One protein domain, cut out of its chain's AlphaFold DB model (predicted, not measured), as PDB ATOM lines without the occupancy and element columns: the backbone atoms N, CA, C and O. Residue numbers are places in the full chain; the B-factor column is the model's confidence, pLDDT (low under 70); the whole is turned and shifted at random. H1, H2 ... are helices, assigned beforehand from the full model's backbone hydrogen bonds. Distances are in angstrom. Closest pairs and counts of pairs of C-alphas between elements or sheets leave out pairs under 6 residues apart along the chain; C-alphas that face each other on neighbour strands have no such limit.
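Overview. This is residues 2 to 9 and 21 to 74 of the 78 residues of the protein "Succinate dehydrogenase iron-sulfur protein" of Cutibacterium acnes JCM 18920 (UniProt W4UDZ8). Two helices, H1 and H2, lie side by side and run opposite ways in one layer, and the longest helix, H4, crosses over both of them at a slant. Residues 37 to 55, with the short helix H3 among them, fold back from the end of H2 to the beginning of H4, and H3 and the last residues of the printed part lie toward the two ends of the longest axis. The printed part has 62 residues with four named helices in the order H1, H2, H3, H4 and no named strand; the class is all helix, with 45 of the 62 residues in helices. The whole is compact, with a radius of gyration of the C-alphas of 12.0 A, yet elongated in outline, spanning 39 by 21 by 15 A.

Along the chain. H4, the longest helix, holds residues 56 to 72 and measures 24.4 A from C-alpha 56 at (-2.580, 3.133, 7.772) to C-alpha 72 at (-15.573, -17.041, 3.273). H2 holds residues 21 to 36 and measures 21.5 A. H1 holds residues 2 to 9, begins at C-alpha 2 at (0.627, 0.266, 0.768) and measures 10.8 A. H3 holds residues 44 to 47 and measures 5.5 A.

Arrangement. H4 touches H1 with its residues 57 to 64 alone; the closest C-alphas are those of Gly 5 and Ala 57, 4.8 A apart. H1 and H4 run the same way at a steep tilt of 52 degrees. H2 touches H4 with its residues 22 to 29 alone; the closest C-alphas are those of Ser 22 and Ala 68, 4.7 A apart. These two run opposite ways at a steep tilt of 59 degrees. H1 and H2 are close but not clearly touching, with the C-alphas of Leu 8 and Ala 25 closest at 6.8 A. Their lines stand at a shallow tilt of 8 degrees, and they run opposite ways. H3 touches no helix; it is close to H1 but not clearly touching, the closest C-alphas being those of Leu 2 and Cys 45 at 6.8 A, and it is apart from H2 and from H4. In H1 and H2 every O i to N i+4 pair is within hydrogen-bond range, in H4 10 of 13 are, and H3 is too short for such a pair, with its 1 pair of O i and N i+3 within range.

Size, cuts and confidence. The two C-alphas farthest apart are those of Glu 47 and Arg 74, at 39.2 A. Residues 10 to 20 are cut out between H1 and H2, and C-alphas 9 and 21 are 10.3 A apart across the cut. The links from H2 to H3, with 7 residues, and from H3 to H4, with 8 residues, are short. The mean pLDDT of the printed part is 89.8; residues 71 to 74, of which 71 and 72 belong to H4, are under 70 in this model.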
ATOM      1  N   LEU A   2       1.245  -1.064   0.640       94.06
ATOM      2  CA  LEU A   2       0.627   0.266   0.768       94.06
ATOM      3  C   LEU A   2      -0.428   0.579  -0.312       94.06
ATOM      4  O   LEU A   2      -1.600   0.795   0.001       94.06
ATOM      5  N   PHE A   3      -0.037   0.508  -1.588       93.50
ATOM      6  CA  PHE A   3      -0.941   0.761  -2.715       93.50
ATOM      7  C   PHE A   3      -2.133  -0.207  -2.749       93.50
ATOM      8  O   PHE A   3      -3.277   0.206  -2.938       93.50
ATOM      9  N   ALA A   4      -1.890  -1.499  -2.509       93.88
ATOM     10  CA  ALA A   4      -2.947  -2.507  -2.461       93.88
ATOM     11  C   ALA A   4      -3.981  -2.196  -1.367       93.88
ATOM     12  O   ALA A   4      -5.182  -2.286  -1.612       93.88
ATOM     13  N   GLY A   5      -3.535  -1.764  -0.186       94.56
ATOM     14  CA  GLY A   5      -4.408  -1.346   0.907       94.56
ATOM     15  C   GLY A   5      -5.257  -0.114   0.584       94.56
ATOM     16  O   GLY A   5      -6.456  -0.086   0.889       94.56
ATOM     17  N   ALA A   6      -4.677   0.874  -0.102       95.25
ATOM     18  CA  ALA A   6      -5.410   2.037  -0.605       95.25
ATOM     19  C   ALA A   6      -6.458   1.627  -1.654       95.25
ATOM     20  O   ALA A   6      -7.632   1.986  -1.540       95.25
ATOM     21  N   LYS A   7      -6.076   0.779  -2.616       93.50
ATOM     22  CA  LYS A   7      -6.974   0.258  -3.657       93.50
ATOM     23  C   LYS A   7      -8.117  -0.567  -3.068       93.50
ATOM     24  O   LYS A   7      -9.270  -0.375  -3.445       93.50
ATOM     25  N   LEU A   8      -7.842  -1.440  -2.100       93.12
ATOM     26  CA  LEU A   8      -8.876  -2.198  -1.391       93.12
ATOM     27  C   LEU A   8      -9.847  -1.279  -0.641       93.12
ATOM     28  O   LEU A   8     -11.050  -1.533  -0.650       93.12
ATOM     29  N   SER A   9      -9.348  -0.198  -0.039       92.50
ATOM     30  CA  SER A   9     -10.179   0.800   0.648       92.50
ATOM     31  C   SER A   9     -11.087   1.555  -0.317       92.50
ATOM     32  O   SER A   9     -12.263   1.745  -0.022       92.50
ATOM     33  N   ARG A  21     -16.515  -8.215  -2.972       88.81
ATOM     34  CA  ARG A  21     -15.435  -7.602  -2.175       88.81
ATOM     35  C   ARG A  21     -14.548  -8.630  -1.502       88.81
ATOM     36  O   ARG A  21     -13.334  -8.503  -1.608       88.81
ATOM     37  N   SER A  22     -15.126  -9.626  -0.831       89.00
ATOM     38  CA  SER A  22     -14.337 -10.642  -0.123       89.00
ATOM     39  C   SER A  22     -13.529 -11.495  -1.106       89.00
ATOM     40  O   SER A  22     -12.352 -11.750  -0.867       89.00
ATOM     41  N   LYS A  23     -14.134 -11.886  -2.236       88.94
ATOM     42  CA  LYS A  23     -13.490 -12.688  -3.287       88.94
ATOM     43  C   LYS A  23     -12.352 -11.921  -3.959       88.94
ATOM     44  O   LYS A  23     -11.238 -12.430  -4.060       88.94
ATOM     45  N   ARG A  24     -12.602 -10.666  -4.341       90.88
ATOM     46  CA  ARG A  24     -11.610  -9.749  -4.913       90.88
ATOM     47  C   ARG A  24     -10.471  -9.465  -3.945       90.88
ATOM     48  O   ARG A  24      -9.317  -9.548  -4.347       90.88
ATOM     49  N   ALA A  25     -10.783  -9.162  -2.684       92.44
ATOM     50  CA  ALA A  25      -9.766  -8.923  -1.672       92.44
ATOM     51  C   ALA A  25      -8.870 -10.146  -1.494       92.44
ATOM     52  O   ALA A  25      -7.655 -10.006  -1.533       92.44
ATOM     53  N   ARG A  26      -9.453 -11.346  -1.390       92.06
ATOM     54  CA  ARG A  26      -8.693 -12.593  -1.259       92.06
ATOM     55  C   ARG A  26      -7.768 -12.828  -2.454       92.06
ATOM     56  O   ARG A  26      -6.594 -13.093  -2.252       92.06
ATOM     57  N   ARG A  27      -8.267 -12.646  -3.684       92.88
ATOM     58  CA  ARG A  27      -7.453 -12.760  -4.909       92.88
ATOM     59  C   ARG A  27      -6.302 -11.752  -4.940       92.88
ATOM     60  O   ARG A  27      -5.173 -12.140  -5.204       92.88
ATOM     61  N   MET A  28      -6.579 -10.482  -4.641       93.44
ATOM     62  CA  MET A  28      -5.547  -9.439  -4.613       93.44
ATOM     63  C   MET A  28      -4.494  -9.697  -3.535       93.44
ATOM     64  O   MET A  28      -3.322  -9.452  -3.775       93.44
ATOM     65  N   ILE A  29      -4.910 -10.156  -2.354       93.25
ATOM     66  CA  ILE A  29      -4.012 -10.421  -1.228       93.25
ATOM     67  C   ILE A  29      -3.122 -11.628  -1.523       93.25
ATOM     68  O   ILE A  29      -1.923 -11.523  -1.321       93.25
ATOM     69  N   ASN A  30      -3.680 -12.713  -2.063       93.19
ATOM     70  CA  ASN A  30      -2.900 -13.897  -2.422       93.19
ATOM     71  C   ASN A  30      -1.809 -13.569  -3.452       93.19
ATOM     72  O   ASN A  30      -0.661 -13.927  -3.242       93.19
ATOM     73  N   ALA A  31      -2.153 -12.828  -4.513       94.12
ATOM     74  CA  ALA A  31      -1.165 -12.392  -5.504       94.12
ATOM     75  C   ALA A  31      -0.097 -11.471  -4.886       94.12
ATOM     76  O   ALA A  31       1.071 -11.523  -5.247       94.12
ATOM     77  N   LEU A  32      -0.490 -10.624  -3.929       93.12
ATOM     78  CA  LEU A  32       0.438  -9.739  -3.232       93.12
ATOM     79  C   LEU A  32       1.411 -10.515  -2.333       93.12
ATOM     80  O   LEU A  32       2.571 -10.134  -2.248       93.12
ATOM     81  N   ASP A  33       0.940 -11.570  -1.665       92.50
ATOM     82  CA  ASP A  33       1.784 -12.435  -0.838       92.50
ATOM     83  C   ASP A  33       2.744 -13.275  -1.686       92.50
ATOM     84  O   ASP A  33       3.878 -13.485  -1.271       92.50
ATOM     85  N   GLU A  34       2.303 -13.739  -2.856       94.62
ATOM     86  CA  GLU A  34       3.121 -14.529  -3.781       94.62
ATOM     87  C   GLU A  34       4.249 -13.696  -4.401       94.62
ATOM     88  O   GLU A  34       5.395 -14.131  -4.416       94.62
ATOM     89  N   GLU A  35       3.943 -12.474  -4.845       94.38
ATOM     90  CA  GLU A  35       4.908 -11.626  -5.551       94.38
ATOM     91  C   GLU A  35       5.798 -10.802  -4.601       94.38
ATOM     92  O   GLU A  35       6.977 -10.590  -4.870       94.38
ATOM     93  N   PHE A  36       5.246 -10.307  -3.484       91.12
ATOM     94  CA  PHE A  36       5.950  -9.374  -2.586       91.12
ATOM     95  C   PHE A  36       6.203  -9.925  -1.181       91.12
ATOM     96  O   PHE A  36       7.006  -9.354  -0.444       91.12
ATOM     97  N   GLY A  37       5.503 -10.984  -0.770       90.38
ATOM     98  CA  GLY A  37       5.591 -11.508   0.588       90.38
ATOM     99  C   GLY A  37       4.971 -10.605   1.671       90.38
ATOM    100  O   GLY A  37       4.210  -9.665   1.394       90.38
ATOM    101  N   PRO A  38       5.250 -10.908   2.954       89.69
ATOM    102  CA  PRO A  38       4.687 -10.181   4.086       89.69
ATOM    103  C   PRO A  38       5.301  -8.783   4.251       89.69
ATOM    104  O   PRO A  38       6.480  -8.555   4.004       89.69
ATOM    105  N   CYS A  39       4.504  -7.831   4.745       91.06
ATOM    106  CA  CYS A  39       4.982  -6.485   5.070       91.06
ATOM    107  C   CYS A  39       5.613  -6.433   6.471       91.06
ATOM    108  O   CYS A  39       4.966  -6.799   7.450       91.06
ATOM    109  N   SER A  40       6.830  -5.896   6.561       90.62
ATOM    110  CA  SER A  40       7.595  -5.669   7.799       90.62
ATOM    111  C   SER A  40       7.216  -4.399   8.570       90.62
ATOM    112  O   SER A  40       7.696  -4.195   9.677       90.62
ATOM    113  N   LEU A  41       6.356  -3.544   8.003       91.00
ATOM    114  CA  LEU A  41       5.901  -2.276   8.597       91.00
ATOM    115  C   LEU A  41       6.996  -1.215   8.853       91.00
ATOM    116  O   LEU A  41       6.708  -0.232   9.530       91.00
ATOM    117  N   TYR A  42       8.187  -1.321   8.248       92.75
ATOM    118  CA  TYR A  42       9.248  -0.300   8.379       92.75
ATOM    119  C   TYR A  42       8.864   1.096   7.867       92.75
ATOM    120  O   TYR A  42       9.423   2.089   8.314       92.75
ATOM    121  N   GLY A  43       7.900   1.193   6.947       92.00
ATOM    122  CA  GLY A  43       7.362   2.481   6.494       92.00
ATOM    123  C   GLY A  43       8.081   3.128   5.306       92.00
ATOM    124  O   GLY A  43       7.552   4.096   4.771       92.00
ATOM    125  N   GLU A  44       9.173   2.548   4.802       92.25
ATOM    126  CA  GLU A  44       9.917   3.014   3.610       92.25
ATOM    127  C   GLU A  44       9.018   3.281   2.384       92.25
ATOM    128  O   GLU A  44       9.188   4.242   1.637       92.25
ATOM    129  N   CYS A  45       7.976   2.463   2.210       92.25
ATOM    130  CA  CYS A  45       7.038   2.587   1.100       92.25
ATOM    131  C   CYS A  45       6.190   3.869   1.131       92.25
ATOM    132  O   CYS A  45       5.627   4.232   0.101       92.25
ATOM    133  N   VAL A  46       6.058   4.525   2.289       94.19
ATOM    134  CA  VAL A  46       5.316   5.787   2.441       94.19
ATOM    135  C   VAL A  46       6.156   6.956   1.949       94.19
ATOM    136  O   VAL A  46       5.632   7.823   1.257       94.19
ATOM    137  N   GLU A  47       7.450   6.944   2.253       92.75
ATOM    138  CA  GLU A  47       8.395   7.985   1.851       92.75
ATOM    139  C   GLU A  47       8.651   7.960   0.339       92.75
ATOM    140  O   GLU A  47       8.657   8.997  -0.314       92.75
ATOM    141  N   ALA A  48       8.730   6.762  -0.248       92.88
ATOM    142  CA  ALA A  48       8.851   6.591  -1.694       92.88
ATOM    143  C   ALA A  48       7.545   6.870  -2.472       92.88
ATOM    144  O   ALA A  48       7.544   6.855  -3.704       92.88
ATOM    145  N   CYS A  49       6.404   7.059  -1.794       93.81
ATOM    146  CA  CYS A  49       5.110   7.169  -2.462       93.81
ATOM    147  C   CYS A  49       4.882   8.584  -3.032       93.81
ATOM    148  O   CYS A  49       4.668   9.516  -2.255       93.81
ATOM    149  N   PRO A  50       4.772   8.763  -4.365       93.75
ATOM    150  CA  PRO A  50       4.637  10.092  -4.975       93.75
ATOM    151  C   PRO A  50       3.305  10.786  -4.656       93.75
ATOM    152  O   PRO A  50       3.187  11.995  -4.800       93.75
ATOM    153  N   VAL A  51       2.289  10.024  -4.235       91.88
ATOM    154  CA  VAL A  51       0.947  10.536  -3.910       91.88
ATOM    155  C   VAL A  51       0.654  10.501  -2.406       91.88
ATOM    156  O   VAL A  51      -0.499  10.629  -1.998       91.88
ATOM    157  N   SER A  52       1.686  10.344  -1.566       91.50
ATOM    158  CA  SER A  52       1.607  10.470  -0.100       91.50
ATOM    159  C   SER A  52       0.543   9.581   0.571       91.50
ATOM    160  O   SER A  52      -0.223  10.021   1.428       91.50
ATOM    161  N   ILE A  53       0.466   8.301   0.185       94.62
ATOM    162  CA  ILE A  53      -0.477   7.359   0.813       94.62
ATOM    163  C   ILE A  53      -0.046   7.101   2.267       94.62
ATOM    164  O   ILE A  53       1.087   6.677   2.494       94.62
ATOM    165  N   PRO A  54      -0.939   7.258   3.261       93.25
ATOM    166  CA  PRO A  54      -0.576   7.070   4.660       93.25
ATOM    167  C   PRO A  54      -0.348   5.591   5.003       93.25
ATOM    168  O   PRO A  54      -1.064   4.712   4.510       93.25
ATOM    169  N   LEU A  55       0.573   5.315   5.938       93.44
ATOM    170  CA  LEU A  55       0.937   3.952   6.370       93.44
ATOM    171  C   LEU A  55      -0.272   3.112   6.821       93.44
ATOM    172  O   LEU A  55      -0.312   1.899   6.616       93.44
ATOM    173  N   VAL A  56      -1.310   3.761   7.360       93.31
ATOM    174  CA  VAL A  56      -2.580   3.133   7.772       93.31
ATOM    175  C   VAL A  56      -3.272   2.359   6.641       93.31
ATOM    176  O   VAL A  56      -4.039   1.430   6.905       93.31
ATOM    177  N   ALA A  57      -2.992   2.684   5.375       94.44
ATOM    178  CA  ALA A  57      -3.504   1.923   4.243       94.44
ATOM    179  C   ALA A  57      -3.039   0.457   4.288       94.44
ATOM    180  O   ALA A  57      -3.818  -0.428   3.946       94.44
ATOM    181  N   VAL A  58      -1.838   0.160   4.798       94.12
ATOM    182  CA  VAL A  58      -1.348  -1.222   4.955       94.12
ATOM    183  C   VAL A  58      -2.274  -2.041   5.860       94.12
ATOM    184  O   VAL A  58      -2.619  -3.176   5.529       94.12
ATOM    185  N   ALA A  59      -2.793  -1.451   6.942       93.12
ATOM    186  CA  ALA A  59      -3.709  -2.135   7.858       93.12
ATOM    187  C   ALA A  59      -5.019  -2.583   7.179       93.12
ATOM    188  O   ALA A  59      -5.675  -3.531   7.623       93.12
ATOM    189  N   ARG A  60      -5.407  -1.945   6.065       93.38
ATOM    190  CA  ARG A  60      -6.603  -2.315   5.297       93.38
ATOM    191  C   ARG A  60      -6.451  -3.648   4.580       93.38
ATOM    192  O   ARG A  60      -7.445  -4.361   4.463       93.38
ATOM    193  N   VAL A  61      -5.232  -4.011   4.189       93.69
ATOM    194  CA  VAL A  61      -4.925  -5.330   3.621       93.69
ATOM    195  C   VAL A  61      -5.262  -6.419   4.639       93.69
ATOM    196  O   VAL A  61      -6.077  -7.298   4.362       93.69
ATOM    197  N   ASN A  62      -4.741  -6.289   5.862       92.19
ATOM    198  CA  ASN A  62      -5.013  -7.231   6.947       92.19
ATOM    199  C   ASN A  62      -6.504  -7.263   7.303       92.19
ATOM    200  O   ASN A  62      -7.089  -8.339   7.414       92.19
ATOM    201  N   ARG A  63      -7.165  -6.103   7.404       91.88
ATOM    202  CA  ARG A  63      -8.611  -6.030   7.669       91.88
ATOM    203  C   ARG A  63      -9.435  -6.806   6.639       91.88
ATOM    204  O   ARG A  63     -10.370  -7.513   7.016       91.88
ATOM    205  N   GLU A  64      -9.119  -6.672   5.353       92.06
ATOM    206  CA  GLU A  64      -9.819  -7.418   4.308       92.06
ATOM    207  C   GLU A  64      -9.430  -8.905   4.289       92.06
ATOM    208  O   GLU A  64     -10.309  -9.727   4.036       92.06
ATOM    209  N   ARG A  65      -8.188  -9.277   4.647       91.62
ATOM    210  CA  ARG A  65      -7.786 -10.684   4.854       91.62
ATOM    211  C   ARG A  65      -8.659 -11.349   5.917       91.62
ATOM    212  O   ARG A  65      -9.286 -12.369   5.642       91.62
ATOM    213  N   TRP A  66      -8.763 -10.735   7.095       91.00
ATOM    214  CA  TRP A  66      -9.608 -11.225   8.188       91.00
ATOM    215  C   TRP A  66     -11.077 -11.292   7.773       91.00
ATOM    216  O   TRP A  66     -11.741 -12.308   7.971       91.00
ATOM    217  N   ARG A  67     -11.592 -10.243   7.124       88.38
ATOM    218  CA  ARG A  67     -12.969 -10.225   6.616       88.38
ATOM    219  C   ARG A  67     -13.230 -11.359   5.623       88.38
ATOM    220  O   ARG A  67     -14.289 -11.978   5.707       88.38
ATOM    221  N   ALA A  68     -12.319 -11.605   4.684       88.00
ATOM    222  CA  ALA A  68     -12.450 -12.663   3.687       88.00
ATOM    223  C   ALA A  68     -12.328 -14.060   4.315       88.00
ATOM    224  O   ALA A  68     -13.061 -14.958   3.909       88.00
ATOM    225  N   GLY A  69     -11.475 -14.226   5.330       84.69
ATOM    226  CA  GLY A  69     -11.375 -15.454   6.122       84.69
ATOM    227  C   GLY A  69     -12.668 -15.763   6.880       84.69
ATOM    228  O   GLY A  69     -13.235 -16.839   6.715       84.69
ATOM    229  N   PHE A  70     -13.204 -14.790   7.625       79.88
ATOM    230  CA  PHE A  70     -14.425 -14.978   8.417       79.88
ATOM    231  C   PHE A  70     -15.710 -15.043   7.577       79.88
ATOM    232  O   PHE A  70     -16.626 -15.788   7.914       79.88
ATOM    233  N   ARG A  71     -15.819 -14.281   6.477       68.69
ATOM    234  CA  ARG A  71     -17.006 -14.316   5.592       68.69
ATOM    235  C   ARG A  71     -16.941 -15.412   4.530       68.69
ATOM    236  O   ARG A  71     -17.989 -15.794   4.022       68.69
ATOM    237  N   GLY A  72     -15.754 -15.932   4.213       55.41
ATOM    238  CA  GLY A  72     -15.573 -17.041   3.273       55.41
ATOM    239  C   GLY A  72     -16.215 -18.348   3.744       55.41
ATOM    240  O   GLY A  72     -16.612 -19.148   2.910       55.41
ATOM    241  N   ALA A  73     -16.409 -18.525   5.056       51.09
ATOM    242  CA  ALA A  73     -17.166 -19.650   5.610       51.09
ATOM    243  C   ALA A  73     -18.688 -19.562   5.353       51.09
ATOM    244  O   ALA A  73     -19.373 -20.573   5.424       51.09
ATOM    245  N   ARG A  74     -19.223 -18.369   5.039       49.06
ATOM    246  CA  ARG A  74     -20.657 -18.124   4.764       49.06
ATOM    247  C   ARG A  74     -20.989 -17.916   3.284       49.06
ATOM    248  O   ARG A  74     -22.133 -17.638   2.960       49.06
TER     249      ARG A  74